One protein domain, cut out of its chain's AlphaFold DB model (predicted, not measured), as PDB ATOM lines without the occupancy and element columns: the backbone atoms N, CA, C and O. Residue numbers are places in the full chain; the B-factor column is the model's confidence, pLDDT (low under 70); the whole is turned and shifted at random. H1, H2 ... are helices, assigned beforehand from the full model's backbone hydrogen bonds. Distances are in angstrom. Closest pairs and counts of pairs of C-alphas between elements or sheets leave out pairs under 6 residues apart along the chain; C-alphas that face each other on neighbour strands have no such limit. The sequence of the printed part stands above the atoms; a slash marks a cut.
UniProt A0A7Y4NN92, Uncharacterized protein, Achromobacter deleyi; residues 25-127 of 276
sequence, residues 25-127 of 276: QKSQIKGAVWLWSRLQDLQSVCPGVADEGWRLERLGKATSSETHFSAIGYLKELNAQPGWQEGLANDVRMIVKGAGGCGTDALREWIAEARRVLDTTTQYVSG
ATOM      1  N   GLN A  25     -53.628   1.590  39.033       77.62
ATOM      2  CA  GLN A  25     -52.615   2.639  38.878       77.62
ATOM      3  C   GLN A  25     -52.438   3.447  40.172       77.62
ATOM      4  O   GLN A  25     -51.319   3.660  40.635       77.62
ATOM      5  N   LYS A  26     -53.538   3.809  40.846       84.56
ATOM      6  CA  LYS A  26     -53.501   4.463  42.163       84.56
ATOM      7  C   LYS A  26     -52.780   3.616  43.210       84.56
ATOM      8  O   LYS A  26     -52.020   4.160  44.009       84.56
ATOM      9  N   SER A  27     -53.007   2.301  43.231       86.19
ATOM     10  CA  SER A  27     -52.310   1.392  44.151       86.19
ATOM     11  C   SER A  27     -50.797   1.390  43.908       86.19
ATOM     12  O   SER A  27     -50.019   1.532  44.852       86.19
ATOM     13  N   GLN A  28     -50.376   1.331  42.640       86.62
ATOM     14  CA  GLN A  28     -48.962   1.400  42.255       86.62
ATOM     15  C   GLN A  28     -48.319   2.730  42.659       86.62
ATOM     16  O   GLN A  28     -47.243   2.729  43.254       86.62
ATOM     17  N   ILE A  29     -48.996   3.861  42.427       90.19
ATOM     18  CA  ILE A  29     -48.489   5.184  42.822       90.19
ATOM     19  C   ILE A  29     -48.329   5.270  44.343       90.19
ATOM     20  O   ILE A  29     -47.313   5.764  44.831       90.19
ATOM     21  N   LYS A  30     -49.299   4.764  45.117       93.06
ATOM     22  CA  LYS A  30     -49.178   4.701  46.581       93.06
ATOM     23  C   LYS A  30     -47.978   3.858  47.003       93.06
ATOM     24  O   LYS A  30     -47.195   4.315  47.830       93.06
ATOM     25  N   GLY A  31     -47.809   2.673  46.412       92.56
ATOM     26  CA  GLY A  31     -46.650   1.811  46.647       92.56
ATOM     27  C   GLY A  31     -45.324   2.513  46.342       92.56
ATOM     28  O   GLY A  31     -44.401   2.451  47.151       92.56
ATOM     29  N   ALA A  32     -45.255   3.263  45.239       94.56
ATOM     30  CA  ALA A  32     -44.082   4.051  44.874       94.56
ATOM     31  C   ALA A  32     -43.798   5.178  45.883       94.56
ATOM     32  O   ALA A  32     -42.673   5.298  46.350       94.56
ATOM     33  N   VAL A  33     -44.797   5.957  46.313       96.50
ATOM     34  CA  VAL A  33     -44.600   6.994  47.353       96.50
ATOM     35  C   VAL A  33     -44.103   6.383  48.667       96.50
ATOM     36  O   VAL A  33     -43.222   6.935  49.329       96.50
ATOM     37  N   TRP A  34     -44.636   5.218  49.037       95.44
ATOM     38  CA  TRP A  34     -44.212   4.473  50.220       95.44
ATOM     39  C   TRP A  34     -42.753   4.026  50.118       95.44
ATOM     40  O   TRP A  34     -41.983   4.215  51.063       95.44
ATOM     41  N   LEU A  35     -42.368   3.440  48.988       96.56
ATOM     42  CA  LEU A  35     -41.003   2.992  48.737       96.56
ATOM     43  C   LEU A  35     -40.022   4.170  48.698       96.56
ATOM     44  O   LEU A  35     -38.985   4.118  49.356       96.56
ATOM     45  N   TRP A  36     -40.393   5.259  48.018       97.75
ATOM     46  CA  TRP A  36     -39.614   6.495  47.981       97.75
ATOM     47  C   TRP A  36     -39.393   7.059  49.381       97.75
ATOM     48  O   TRP A  36     -38.271   7.414  49.704       97.75
ATOM     49  N   SER A  37     -40.416   7.078  50.241       97.56
ATOM     50  CA  SER A  37     -40.279   7.625  51.600       97.56
ATOM     51  C   SER A  37     -39.220   6.875  52.414       97.56
ATOM     52  O   SER A  37     -38.439   7.494  53.126       97.56
ATOM     53  N   ARG A  38     -39.158   5.543  52.274       97.38
ATOM     54  CA  ARG A  38     -38.151   4.696  52.941       97.38
ATOM     55  C   ARG A  38     -36.761   4.918  52.357       97.38
ATOM     56  O   ARG A  38     -35.796   5.009  53.103       97.38
ATOM     57  N   LEU A  39     -36.668   5.027  51.033       96.50
ATOM     58  CA  LEU A  39     -35.408   5.307  50.352       96.50
ATOM     59  C   LEU A  39     -34.861   6.699  50.712       96.50
ATOM     60  O   LEU A  39     -33.678   6.836  50.998       96.50
ATOM     61  N   GLN A  40     -35.733   7.705  50.763       96.69
ATOM     62  CA  GLN A  40     -35.406   9.067  51.163       96.69
ATOM     63  C   GLN A  40     -34.944   9.122  52.621       96.69
ATOM     64  O   GLN A  40     -33.953   9.783  52.912       96.69
ATOM     65  N   ASP A  41     -35.638   8.438  53.535       96.44
ATOM     66  CA  ASP A  41     -35.296   8.457  54.962       96.44
ATOM     67  C   ASP A  41     -34.048   7.614  55.290       96.44
ATOM     68  O   ASP A  41     -33.349   7.904  56.257       96.44
ATOM     69  N   LEU A  42     -33.649   6.658  54.438       96.56
ATOM     70  CA  LEU A  42     -32.353   5.977  54.580       96.56
ATOM     71  C   LEU A  42     -31.164   6.950  54.601       96.56
ATOM     72  O   LEU A  42     -30.176   6.646  55.264       96.56
ATOM     73  N   GLN A  43     -31.247   8.113  53.942       93.88
ATOM     74  CA  GLN A  43     -30.166   9.110  53.961       93.88
ATOM     75  C   GLN A  43     -29.906   9.691  55.360       93.88
ATOM     76  O   GLN A  43     -28.788  10.103  55.662       93.88
ATOM     77  N   SER A  44     -30.931   9.720  56.222       91.44
ATOM     78  CA  SER A  44     -30.816  10.245  57.586       91.44
ATOM     79  C   SER A  44     -30.138   9.242  58.530       91.44
ATOM     80  O   SER A  44     -29.584   9.631  59.559       91.44
ATOM     81  N   VAL A  45     -30.140   7.954  58.161       94.25
ATOM     82  CA  VAL A  45     -29.635   6.838  58.977       94.25
ATOM     83  C   VAL A  45     -28.316   6.269  58.447       94.25
ATOM     84  O   VAL A  45     -27.457   5.878  59.236       94.25
ATOM     85  N   CYS A  46     -28.138   6.216  57.126       95.50
ATOM     86  CA  CYS A  46     -26.975   5.626  56.474       95.50
ATOM     87  C   CYS A  46     -26.159   6.674  55.700       95.50
ATOM     88  O   CYS A  46     -26.620   7.174  54.670       95.50
ATOM     89  N   PRO A  47     -24.911   6.956  56.127       91.00
ATOM     90  CA  PRO A  47     -24.011   7.840  55.394       91.00
ATOM     91  C   PRO A  47     -23.779   7.356  53.957       91.00
ATOM     92  O   PRO A  47     -23.563   6.167  53.723       91.00
ATOM     93  N   GLY A  48     -23.788   8.285  53.001       85.69
ATOM     94  CA  GLY A  48     -23.515   8.000  51.588       85.69
ATOM     95  C   GLY A  48     -24.722   7.530  50.769       85.69
ATOM     96  O   GLY A  48     -24.590   7.369  49.557       85.69
ATOM     97  N   VAL A  49     -25.899   7.346  51.379       91.00
ATOM     98  CA  VAL A  49     -27.149   7.223  50.613       91.00
ATOM     99  C   VAL A  49     -27.506   8.603  50.059       91.00
ATOM    100  O   VAL A  49     -27.560   9.581  50.803       91.00
ATOM    101  N   ALA A  50     -27.685   8.686  48.741       90.56
ATOM    102  CA  ALA A  50     -27.973   9.938  48.046       90.56
ATOM    103  C   ALA A  50     -29.397  10.440  48.331       90.56
ATOM    104  O   ALA A  50     -30.289   9.648  48.629       90.56
ATOM    105  N   ASP A  51     -29.607  11.749  48.174       92.56
ATOM    106  CA  ASP A  51     -30.946  12.337  48.184       92.56
ATOM    107  C   ASP A  51     -31.761  11.887  46.959       92.56
ATOM    108  O   ASP A  51     -31.265  11.859  45.829       92.56
ATOM    109  N   GLU A  52     -33.031  11.557  47.182       94.81
ATOM    110  CA  GLU A  52     -33.924  10.986  46.172       94.81
ATOM    111  C   GLU A  52     -35.079  11.921  45.810       94.81
ATOM    112  O   GLU A  52     -36.043  11.500  45.159       94.81
ATOM    113  N   GLY A  53     -35.015  13.198  46.206       94.62
ATOM    114  CA  GLY A  53     -36.084  14.171  45.972       94.62
ATOM    115  C   GLY A  53     -36.485  14.273  44.497       94.62
ATOM    116  O   GLY A  53     -37.674  14.291  44.169       94.62
ATOM    117  N   TRP A  54     -35.510  14.210  43.588       93.44
ATOM    118  CA  TRP A  54     -35.749  14.285  42.144       93.44
ATOM    119  C   TRP A  54     -36.625  13.139  41.602       93.44
ATOM    120  O   TRP A  54     -37.382  13.340  40.646       93.44
ATOM    121  N   ARG A  55     -36.570  11.939  42.205       94.50
ATOM    122  CA  ARG A  55     -37.428  10.806  41.815       94.50
ATOM    123  C   ARG A  55     -38.881  11.060  42.180       94.50
ATOM    124  O   ARG A  55     -39.770  10.804  41.367       94.50
ATOM    125  N   LEU A  56     -39.126  11.621  43.364       95.81
ATOM    126  CA  LEU A  56     -40.472  12.024  43.764       95.81
ATOM    127  C   LEU A  56     -41.009  13.137  42.869       95.81
ATOM    128  O   LEU A  56     -42.174  13.089  42.488       95.81
ATOM    129  N   GLU A  57     -40.185  14.118  42.498       93.75
ATOM    130  CA  GLU A  57     -40.607  15.166  41.565       93.75
ATOM    131  C   GLU A  57     -41.037  14.588  40.215       93.75
ATOM    132  O   GLU A  57     -42.059  14.998  39.663       93.75
ATOM    133  N   ARG A  58     -40.296  13.607  39.684       90.31
ATOM    134  CA  ARG A  58     -40.664  12.924  38.437       90.31
ATOM    135  C   ARG A  58     -41.945  12.111  38.570       90.31
ATOM    136  O   ARG A  58     -42.803  12.225  37.699       90.31
ATOM    137  N   LEU A  59     -42.112  11.360  39.659       91.56
ATOM    138  CA  LEU A  59     -43.363  10.656  39.947       91.56
ATOM    139  C   LEU A  59     -44.536  11.639  40.102       91.56
ATOM    140  O   LEU A  59     -45.633  11.404  39.600       91.56
ATOM    141  N   GLY A  60     -44.306  12.780  40.752       91.25
ATOM    142  CA  GLY A  60     -45.272  13.867  40.885       91.25
ATOM    143  C   GLY A  60     -45.706  14.428  39.533       91.25
ATOM    144  O   GLY A  60     -46.903  14.549  39.287       91.25
ATOM    145  N   LYS A  61     -44.751  14.698  38.634       88.62
ATOM    146  CA  LYS A  61     -45.033  15.147  37.260       88.62
ATOM    147  C   LYS A  61     -45.848  14.105  36.492       88.62
ATOM    148  O   LYS A  61     -46.919  14.448  36.006       88.62
ATOM    149  N   ALA A  62     -45.402  12.847  36.487       84.44
ATOM    150  CA  ALA A  62     -46.081  11.735  35.814       84.44
ATOM    151  C   ALA A  62     -47.532  11.539  36.290       84.44
ATOM    152  O   ALA A  62     -48.425  11.257  35.503       84.44
ATOM    153  N   THR A  63     -47.779  11.715  37.589       84.19
ATOM    154  CA  THR A  63     -49.114  11.523  38.178       84.19
ATOM    155  C   THR A  63     -50.028  12.733  38.014       84.19
ATOM    156  O   THR A  63     -51.242  12.565  37.937       84.19
ATOM    157  N   SER A  64     -49.464  13.943  37.917       73.19
ATOM    158  CA  SER A  64     -50.225  15.190  37.769       73.19
ATOM    159  C   SER A  64     -50.885  15.375  36.401       73.19
ATOM    160  O   SER A  64     -51.888  16.081  36.321       73.19
ATOM    161  N   SER A  65     -50.331  14.773  35.345       60.50
ATOM    162  CA  SER A  65     -50.835  14.896  33.972       60.50
ATOM    163  C   SER A  65     -51.829  13.797  33.591       60.50
ATOM    164  O   SER A  65     -52.778  14.078  32.869       60.50
ATOM    165  N   GLU A  66     -51.638  12.576  34.099       57.31
ATOM    166  CA  GLU A  66     -52.333  11.378  33.598       57.31
ATOM    167  C   GLU A  66     -53.370  10.800  34.574       57.31
ATOM    168  O   GLU A  66     -54.218  10.005  34.177       57.31
ATOM    169  N   THR A  67     -53.330  11.165  35.864       59.81
ATOM    170  CA  THR A  67     -54.175  10.526  36.887       59.81
ATOM    171  C   THR A  67     -54.923  11.539  37.748       59.81
ATOM    172  O   THR A  67     -54.386  12.579  38.122       59.81
ATOM    173  N   HIS A  68     -56.145  11.212  38.184       71.62
ATOM    174  CA  HIS A  68     -56.878  11.983  39.206       71.62
ATOM    175  C   HIS A  68     -56.247  11.889  40.619       71.62
ATOM    176  O   HIS A  68     -56.903  12.164  41.625       71.62
ATOM    177  N   PHE A  69     -54.987  11.455  40.727       82.69
ATOM    178  CA  PHE A  69     -54.289  11.185  41.977       82.69
ATOM    179  C   PHE A  69     -52.897  11.823  41.964       82.69
ATOM    180  O   PHE A  69     -52.120  11.621  41.046       82.69
ATOM    181  N   SER A  70     -52.544  12.573  43.007       87.75
ATOM    182  CA  SER A  70     -51.233  13.224  43.097       87.75
ATOM    183  C   SER A  70     -50.312  12.458  44.040       87.75
ATOM    184  O   SER A  70     -50.625  12.332  45.223       87.75
ATOM    185  N   ALA A  71     -49.142  12.023  43.558       92.88
ATOM    186  CA  ALA A  71     -48.114  11.432  44.423       92.88
ATOM    187  C   ALA A  71     -47.663  12.406  45.531       92.88
ATOM    188  O   ALA A  71     -47.555  12.027  46.696       92.88
ATOM    189  N   ILE A  72     -47.478  13.685  45.181       94.81
ATOM    190  CA  ILE A  72     -47.116  14.749  46.132       94.81
ATOM    191  C   ILE A  72     -48.255  15.016  47.119       94.81
ATOM    192  O   ILE A  72     -48.010  15.189  48.312       94.81
ATOM    193  N   GLY A  73     -49.502  15.049  46.636       93.12
ATOM    194  CA  GLY A  73     -50.682  15.190  47.491       93.12
ATOM    195  C   GLY A  73     -50.776  14.055  48.507       93.12
ATOM    196  O   GLY A  73     -50.904  14.307  49.702       93.12
ATOM    197  N   TYR A  74     -50.594  12.816  48.055       94.56
ATOM    198  CA  TYR A  74     -50.624  11.648  48.925       94.56
ATOM    199  C   TYR A  74     -49.492  11.633  49.958       94.56
ATOM    200  O   TYR A  74     -49.722  11.299  51.116       94.56
ATOM    201  N   LEU A  75     -48.277  12.049  49.586       96.25
ATOM    202  CA  LEU A  75     -47.190  12.199  50.554       96.25
ATOM    203  C   LEU A  75     -47.530  13.236  51.637       96.25
ATOM    204  O   LEU A  75     -47.254  13.009  52.813       96.25
ATOM    205  N   LYS A  76     -48.152  14.362  51.264       95.62
ATOM    206  CA  LYS A  76     -48.615  15.368  52.236       95.62
ATOM    207  C   LYS A  76     -49.671  14.791  53.179       95.62
ATOM    208  O   LYS A  76     -49.591  15.036  54.379       95.62
ATOM    209  N   GLU A  77     -50.614  14.009  52.657       94.69
ATOM    210  CA  GLU A  77     -51.614  13.304  53.469       94.69
ATOM    211  C   GLU A  77     -50.962  12.328  54.456       94.69
ATOM    212  O   GLU A  77     -51.342  12.313  55.623       94.69
ATOM    213  N   LEU A  78     -49.969  11.544  54.020       94.56
ATOM    214  CA  LEU A  78     -49.214  10.645  54.901       94.56
ATOM    215  C   LEU A  78     -48.482  11.423  55.997       94.56
ATOM    216  O   LEU A  78     -48.595  11.090  57.172       94.56
ATOM    217  N   ASN A  79     -47.798  12.509  55.637       94.62
ATOM    218  CA  ASN A  79     -47.066  13.340  56.593       94.62
ATOM    219  C   ASN A  79     -47.971  14.034  57.624       94.62
ATOM    220  O   ASN A  79     -47.491  14.383  58.700       94.62
ATOM    221  N   ALA A  80     -49.259  14.213  57.325       95.12
ATOM    222  CA  ALA A  80     -50.242  14.742  58.266       95.12
ATOM    223  C   ALA A  80     -50.802  13.680  59.236       95.12
ATOM    224  O   ALA A  80     -51.465  14.041  60.208       95.12
ATOM    225  N   GLN A  81     -50.568  12.383  58.996       94.69
ATOM    226  CA  GLN A  81     -51.099  11.309  59.838       94.69
ATOM    227  C   GLN A  81     -50.268  11.131  61.121       94.69
ATOM    228  O   GLN A  81     -49.057  10.886  61.042       94.69
ATOM    229  N   PRO A  82     -50.902  11.171  62.313       82.62
ATOM    230  CA  PRO A  82     -50.231  10.864  63.572       82.62
ATOM    231  C   PRO A  82     -49.725   9.414  63.557       82.62
ATOM    232  O   PRO A  82     -50.520   8.479  63.530       82.62
ATOM    233  N   GLY A  83     -48.405   9.222  63.532       89.44
ATOM    234  CA  GLY A  83     -47.760   7.901  63.543       89.44
ATOM    235  C   GLY A  83     -47.071   7.495  62.237       89.44
ATOM    236  O   GLY A  83     -46.283   6.552  62.247       89.44
ATOM    237  N   TRP A  84     -47.274   8.223  61.132       93.75
ATOM    238  CA  TRP A  84     -46.578   7.920  59.873       93.75
ATOM    239  C   TRP A  84     -45.052   8.006  60.015       93.75
ATOM    240  O   TRP A  84     -44.348   7.076  59.630       93.75
ATOM    241  N   GLN A  85     -44.544   9.085  60.620       93.19
ATOM    242  CA  GLN A  85     -43.101   9.300  60.789       93.19
ATOM    243  C   GLN A  85     -42.450   8.252  61.702       93.19
ATOM    244  O   GLN A  85     -41.352   7.779  61.425       93.19
ATOM    245  N   GLU A  86     -43.141   7.839  62.766       93.56
ATOM    246  CA  GLU A  86     -42.651   6.787  63.659       93.56
ATOM    247  C   GLU A  86     -42.606   5.425  62.949       93.56
ATOM    248  O   GLU A  86     -41.605   4.710  63.038       93.56
ATOM    249  N   GLY A  87     -43.658   5.092  62.192       95.06
ATOM    250  CA  GLY A  87     -43.703   3.881  61.376       95.06
ATOM    251  C   GLY A  87     -42.604   3.856  60.312       95.06
ATOM    252  O   GLY A  87     -41.906   2.852  60.180       95.06
ATOM    253  N   LEU A  88     -42.398   4.974  59.610       95.94
ATOM    254  CA  LEU A  88     -41.339   5.131  58.612       95.94
ATOM    255  C   LEU A  88     -39.948   4.904  59.223       95.94
ATOM    256  O   LEU A  88     -39.195   4.069  58.724       95.94
ATOM    257  N   ALA A  89     -39.647   5.565  60.343       95.38
ATOM    258  CA  ALA A  89     -38.367   5.411  61.031       95.38
ATOM    259  C   ALA A  89     -38.136   3.964  61.510       95.38
ATOM    260  O   ALA A  89     -37.012   3.449  61.472       95.38
ATOM    261  N   ASN A  90     -39.192   3.276  61.960       96.06
ATOM    262  CA  ASN A  90     -39.104   1.866  62.330       96.06
ATOM    263  C   ASN A  90     -38.826   0.967  61.114       96.06
ATOM    264  O   ASN A  90     -37.962   0.093  61.192       96.06
ATOM    265  N   ASP A  91     -39.508   1.195  59.994       96.44
ATOM    266  CA  ASP A  91     -39.291   0.445  58.756       96.44
ATOM    267  C   ASP A  91     -37.856   0.602  58.247       96.44
ATOM    268  O   ASP A  91     -37.203  -0.396  57.939       96.44
ATOM    269  N   VAL A  92     -37.330   1.829  58.223       97.31
ATOM    270  CA  VAL A  92     -35.942   2.108  57.821       97.31
ATOM    271  C   VAL A  92     -34.956   1.381  58.729       97.31
ATOM    272  O   VAL A  92     -34.054   0.695  58.243       97.31
ATOM    273  N   ARG A  93     -35.158   1.429  60.051       96.75
ATOM    274  CA  ARG A  93     -34.323   0.679  61.002       96.75
ATOM    275  C   ARG A  93     -34.349  -0.824  60.722       96.75
ATOM    276  O   ARG A  93     -33.311  -1.481  60.812       96.75
ATOM    277  N   MET A  94     -35.514  -1.374  60.387       97.19
ATOM    278  CA  MET A  94     -35.666  -2.792  60.060       97.19
ATOM    279  C   MET A  94     -34.998  -3.162  58.734       97.19
ATOM    280  O   MET A  94     -34.391  -4.230  58.664       97.19
ATOM    281  N   ILE A  95     -35.048  -2.290  57.724       97.56
ATOM    282  CA  ILE A  95     -34.330  -2.459  56.451       97.56
ATOM    283  C   ILE A  95     -32.819  -2.503  56.704       97.56
ATOM    284  O   ILE A  95     -32.170  -3.481  56.341       97.56
ATOM    285  N   VAL A  96     -32.271  -1.503  57.404       97.81
ATOM    286  CA  VAL A  96     -30.831  -1.430  57.711       97.81
ATOM    287  C   VAL A  96     -30.383  -2.640  58.529       97.81
ATOM    288  O   VAL A  96     -29.390  -3.282  58.194       97.81
ATOM    289  N   LYS A  97     -31.133  -3.005  59.578       97.25
ATOM    290  CA  LYS A  97     -30.828  -4.181  60.403       97.25
ATOM    291  C   LYS A  97     -30.895  -5.476  59.591       97.25
ATOM    292  O   LYS A  97     -30.020  -6.323  59.738       97.25
ATOM    293  N   GLY A  98     -31.920  -5.635  58.754       96.38
ATOM    294  CA  GLY A  98     -32.102  -6.809  57.900       96.38
ATOM    295  C   GLY A  98     -30.994  -6.963  56.858       96.38
ATOM    296  O   GLY A  98     -30.578  -8.081  56.580       96.38
ATOM    297  N   ALA A  99     -30.468  -5.848  56.351       95.94
ATOM    298  CA  ALA A  99     -29.332  -5.814  55.437       95.94
ATOM    299  C   ALA A  99     -27.961  -5.966  56.132       95.94
ATOM    300  O   ALA A  99     -26.929  -5.957  55.462       95.94
ATOM    301  N   GLY A 100     -27.923  -6.089  57.464       96.69
ATOM    302  CA  GLY A 100     -26.683  -6.232  58.234       96.69
ATOM    303  C   GLY A 100     -25.948  -4.920  58.535       96.69
ATOM    304  O   GLY A 100     -24.814  -4.964  59.005       96.69
ATOM    305  N   GLY A 101     -26.572  -3.763  58.301       96.50
ATOM    306  CA  GLY A 101     -26.004  -2.438  58.553       96.50
ATOM    307  C   GLY A 101     -25.895  -1.565  57.301       96.50
ATOM    308  O   GLY A 101     -26.256  -1.965  56.198       96.50
ATOM    309  N   CYS A 102     -25.405  -0.340  57.487       96.75
ATOM    310  CA  CYS A 102     -25.143   0.585  56.386       96.75
ATOM    311  C   CYS A 102     -23.892   0.170  55.594       96.75
ATOM    312  O   CYS A 102     -22.939  -0.357  56.165       96.75
ATOM    313  N   GLY A 103     -23.879   0.432  54.283       91.88
ATOM    314  CA  GLY A 103     -22.729   0.158  53.408       91.88
ATOM    315  C   GLY A 103     -22.525  -1.313  53.021       91.88
ATOM    316  O   GLY A 103     -21.585  -1.615  52.292       91.88
ATOM    317  N   THR A 104     -23.391  -2.224  53.470       94.94
ATOM    318  CA  THR A 104     -23.340  -3.641  53.087       94.94
ATOM    319  C   THR A 104     -23.830  -3.846  51.655       94.94
ATOM    320  O   THR A 104     -24.659  -3.088  51.148       94.94
ATOM    321  N   ASP A 105     -23.373  -4.919  51.009       92.88
ATOM    322  CA  ASP A 105     -23.829  -5.308  49.665       92.88
ATOM    323  C   ASP A 105     -25.339  -5.541  49.627       92.88
ATOM    324  O   ASP A 105     -26.007  -5.112  48.692       92.88
ATOM    325  N   ALA A 106     -25.892  -6.129  50.690       93.75
ATOM    326  CA  ALA A 106     -27.327  -6.348  50.823       93.75
ATOM    327  C   ALA A 106     -28.120  -5.031  50.868       93.75
ATOM    328  O   ALA A 106     -29.185  -4.941  50.259       93.75
ATOM    329  N   LEU A 107     -27.613  -3.993  51.551       95.38
ATOM    330  CA  LEU A 107     -28.284  -2.693  51.561       95.38
ATOM    331  C   LEU A 107     -28.140  -1.992  50.206       95.38
ATOM    332  O   LEU A 107     -29.095  -1.370  49.743       95.38
ATOM    333  N   ARG A 108     -26.974  -2.109  49.556       93.19
ATOM    334  CA  ARG A 108     -26.753  -1.577  48.202       93.19
ATOM    335  C   ARG A 108     -27.713  -2.204  47.191       93.19
ATOM    336  O   ARG A 108     -28.306  -1.471  46.406       93.19
ATOM    337  N   GLU A 109     -27.916  -3.517  47.267       92.75
ATOM    338  CA  GLU A 109     -28.897  -4.232  46.449       92.75
ATOM    339  C   GLU A 109     -30.327  -3.774  46.746       92.75
ATOM    340  O   GLU A 109     -31.069  -3.455  45.822       92.75
ATOM    341  N   TRP A 110     -30.708  -3.654  48.022       94.94
ATOM    342  CA  TRP A 110     -32.044  -3.175  48.387       94.94
ATOM    343  C   TRP A 110     -32.320  -1.765  47.840       94.94
ATOM    344  O   TRP A 110     -33.394  -1.500  47.304       94.94
ATOM    345  N   ILE A 111     -31.337  -0.863  47.942       95.31
ATOM    346  CA  ILE A 111     -31.409   0.501  47.397       95.31
ATOM    347  C   ILE A 111     -31.558   0.469  45.872       95.31
ATOM    348  O   ILE A 111     -32.379   1.202  45.320       95.31
ATOM    349  N   ALA A 112     -30.773  -0.366  45.191       93.62
ATOM    350  CA  ALA A 112     -30.822  -0.519  43.744       93.62
ATOM    351  C   ALA A 112     -32.187  -1.037  43.268       93.62
ATOM    352  O   ALA A 112     -32.808  -0.426  42.397       93.62
ATOM    353  N   GLU A 113     -32.707  -2.085  43.907       92.88
ATOM    354  CA  GLU A 113     -34.038  -2.625  43.630       92.88
ATOM    355  C   GLU A 113     -35.133  -1.583  43.899       92.88
ATOM    356  O   GLU A 113     -36.024  -1.381  43.068       92.88
ATOM    357  N   ALA A 114     -35.046  -0.852  45.016       94.62
ATOM    358  CA  ALA A 114     -36.003   0.197  45.347       94.62
ATOM    359  C   ALA A 114     -36.037   1.300  44.275       94.62
ATOM    360  O   ALA A 114     -37.111   1.688  43.808       94.62
ATOM    361  N   ARG A 115     -34.863   1.771  43.837       95.06
ATOM    362  CA  ARG A 115     -34.725   2.750  42.747       95.06
ATOM    363  C   ARG A 115     -35.286   2.216  41.434       95.06
ATOM    364  O   ARG A 115     -36.025   2.933  40.763       95.06
ATOM    365  N   ARG A 116     -35.006   0.957  41.090       91.88
ATOM    366  CA  ARG A 116     -35.526   0.322  39.876       91.88
ATOM    367  C   ARG A 116     -37.048   0.274  39.870       91.88
ATOM    368  O   ARG A 116     -37.665   0.668  38.879       91.88
ATOM    369  N   VAL A 117     -37.665  -0.159  40.968       91.00
ATOM    370  CA  VAL A 117     -39.129  -0.205  41.090       91.00
ATOM    371  C   VAL A 117     -39.724   1.201  40.978       91.00
ATOM    372  O   VAL A 117     -40.705   1.386  40.258       91.00
ATOM    373  N   LEU A 118     -39.120   2.206  41.619       93.38
ATOM    374  CA  LEU A 118     -39.564   3.603  41.529       93.38
ATOM    375  C   LEU A 118     -39.494   4.154  40.103       93.38
ATOM    376  O   LEU A 118     -40.477   4.712  39.607       93.38
ATOM    377  N   ASP A 119     -38.354   3.989  39.438       91.44
ATOM    378  CA  ASP A 119     -38.118   4.566  38.115       91.44
ATOM    379  C   ASP A 119     -38.999   3.892  37.051       91.44
ATOM    380  O   ASP A 119     -39.601   4.578  36.220       91.44
ATOM    381  N   THR A 120     -39.138   2.563  37.106       86.69
ATOM    382  CA  THR A 120     -39.987   1.801  36.172       86.69
ATOM    383  C   THR A 120     -41.482   2.015  36.429       86.69
ATOM    384  O   THR A 120     -42.241   2.149  35.472       86.69
ATOM    385  N   THR A 121     -41.916   2.161  37.688       87.81
ATOM    386  CA  THR A 121     -43.303   2.557  38.008       87.81
ATOM    387  C   THR A 121     -43.596   3.966  37.502       87.81
ATOM    388  O   THR A 121     -44.652   4.211  36.926       87.81
ATOM    389  N   THR A 122     -42.654   4.897  37.669       88.69
ATOM    390  CA  THR A 122     -42.798   6.267  37.156       88.69
ATOM    391  C   THR A 122     -42.957   6.273  35.635       88.69
ATOM    392  O   THR A 122     -43.824   6.977  35.121       88.69
ATOM    393  N   GLN A 123     -42.172   5.462  34.917       84.31
ATOM    394  CA  GLN A 123     -42.288   5.286  33.461       84.31
ATOM    395  C   GLN A 123     -43.627   4.674  33.057       84.31
ATOM    396  O   GLN A 123     -44.284   5.175  32.155       84.31
ATOM    397  N   TYR A 124     -44.075   3.638  33.766       82.81
ATOM    398  CA  TYR A 124     -45.381   3.033  33.524       82.81
ATOM    399  C   TYR A 124     -46.521   4.046  33.669       82.81
ATOM    400  O   TYR A 124     -47.368   4.158  32.790       82.81
ATOM    401  N   VAL A 125     -46.513   4.827  34.750       81.69
ATOM    402  CA  VAL A 125     -47.568   5.808  35.036       81.69
ATOM    403  C   VAL A 125     -47.552   6.989  34.065       81.69
ATOM    404  O   VAL A 125     -48.614   7.517  33.763       81.69
ATOM    405  N   SER A 126     -46.379   7.393  33.573       79.00
ATOM    406  CA  SER A 126     -46.248   8.457  32.563       79.00
ATOM    407  C   SER A 126     -46.524   7.985  31.134       79.00
ATOM    408  O   SER A 126     -46.535   8.807  30.227       79.00
ATOM    409  N   GLY A 127     -46.706   6.678  30.907       72.44
ATOM    410  CA  GLY A 127     -46.737   6.113  29.557       72.44
ATOM    411  C   GLY A 127     -45.365   6.086  28.865       72.44
ATOM    412  O   GLY A 127     -45.269   5.621  27.732       72.44
TER     413      GLY A 127
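What this domain is: This is residues 25 to 127 of the 276 residues of an uncharacterized protein of Achromobacter deleyi (UniProt A0A7Y4NN92). H1 runs through the middle of the domain, with H2 and H5 alongside it in a three-helix bundle, both running opposite ways to H1. H3 and H4 make a V over another side of H1: H3 packs on residues 29 to 33 of H1 and H4 on residues 37 to 45, and residues 79 to 84, at the point of the V, stick out. The printed part has 103 residues with five named helices, in the order H1, H2, H3, H4, H5, and no named strand; the class is all helix. The whole is compact, with a radius of gyration of the C-alphas of 13.7 A and spans of 40 by 31 by 20 A.

Where its parts are: H1, residues 25 to 45, begins with C-alpha 25 at (-52.615, 2.639, 38.878) and is 30.8 A long from first to last C-alpha. H2, residues 53 to 66, measures 20.6 A. H3, residues 71 to 79, measures 12.4 A. H4, residues 84 to 98, begins with C-alpha 84 at (-46.578, 7.920, 59.873) and measures 20.7 A. H5, residues 105 to 126, is the longest helix at 31.4 A and ends with C-alpha 126 at (-46.248, 8.457, 32.563).

How they stand to each other: H1 is the hub and touches the four other helices. H1, H2 and H5 form a bundle, three helices side by side. H1 and H2 are a helical hairpin, opposite ways at a shallow tilt of 12 degrees; their closest C-alphas, those of Trp 36 and Leu 56, are 7.0 A apart. H5 touches H1 at 5.6 A between the C-alphas of Leu 118 and Ala 32, opposite ways at a tilt of 35.0 degrees, only just steep. H5 touches H2 with residues 118 to 126 alone; the closest C-alphas, those of Ser 126 and Ala 62, are 4.6 A apart, and the two run the same way at a shallow tilt of 24 degrees. H3 touches H1 at a steep tilt of 59 degrees, with the C-alphas of Ala 71 and Val 33 closest at 6.4 A. H3 also touches H2, where the C-alphas of Ala 71 and Gly 60 are closest at 5.2 A. H4 touches H1 with residues 88 to 92 alone, at a tilt of 69 degrees, only just short of about perpendicular; the C-alphas of Val 92 and Arg 38 are closest at 5.9 A. H3 and H4 are close but not clearly touching, about perpendicular at 82 degrees. H2 and H4 are apart, as are H3 and H5. Every O i to N i+4 pair is within hydrogen-bond range in H3, H4 and H5; in H1 14 of 17 are, in H2 9 of 10.

The domain as a whole: The two C-alphas farthest apart, those of Ser 65 and Gly 100, are 40.2 A apart. The printed part has no cut. The links H2 to H3 and H3 to H4 are tight, H1 to H2 and H4 to H5 short. The mean pLDDT of the printed part is 91.1, and residues 65 to 67 are under 70.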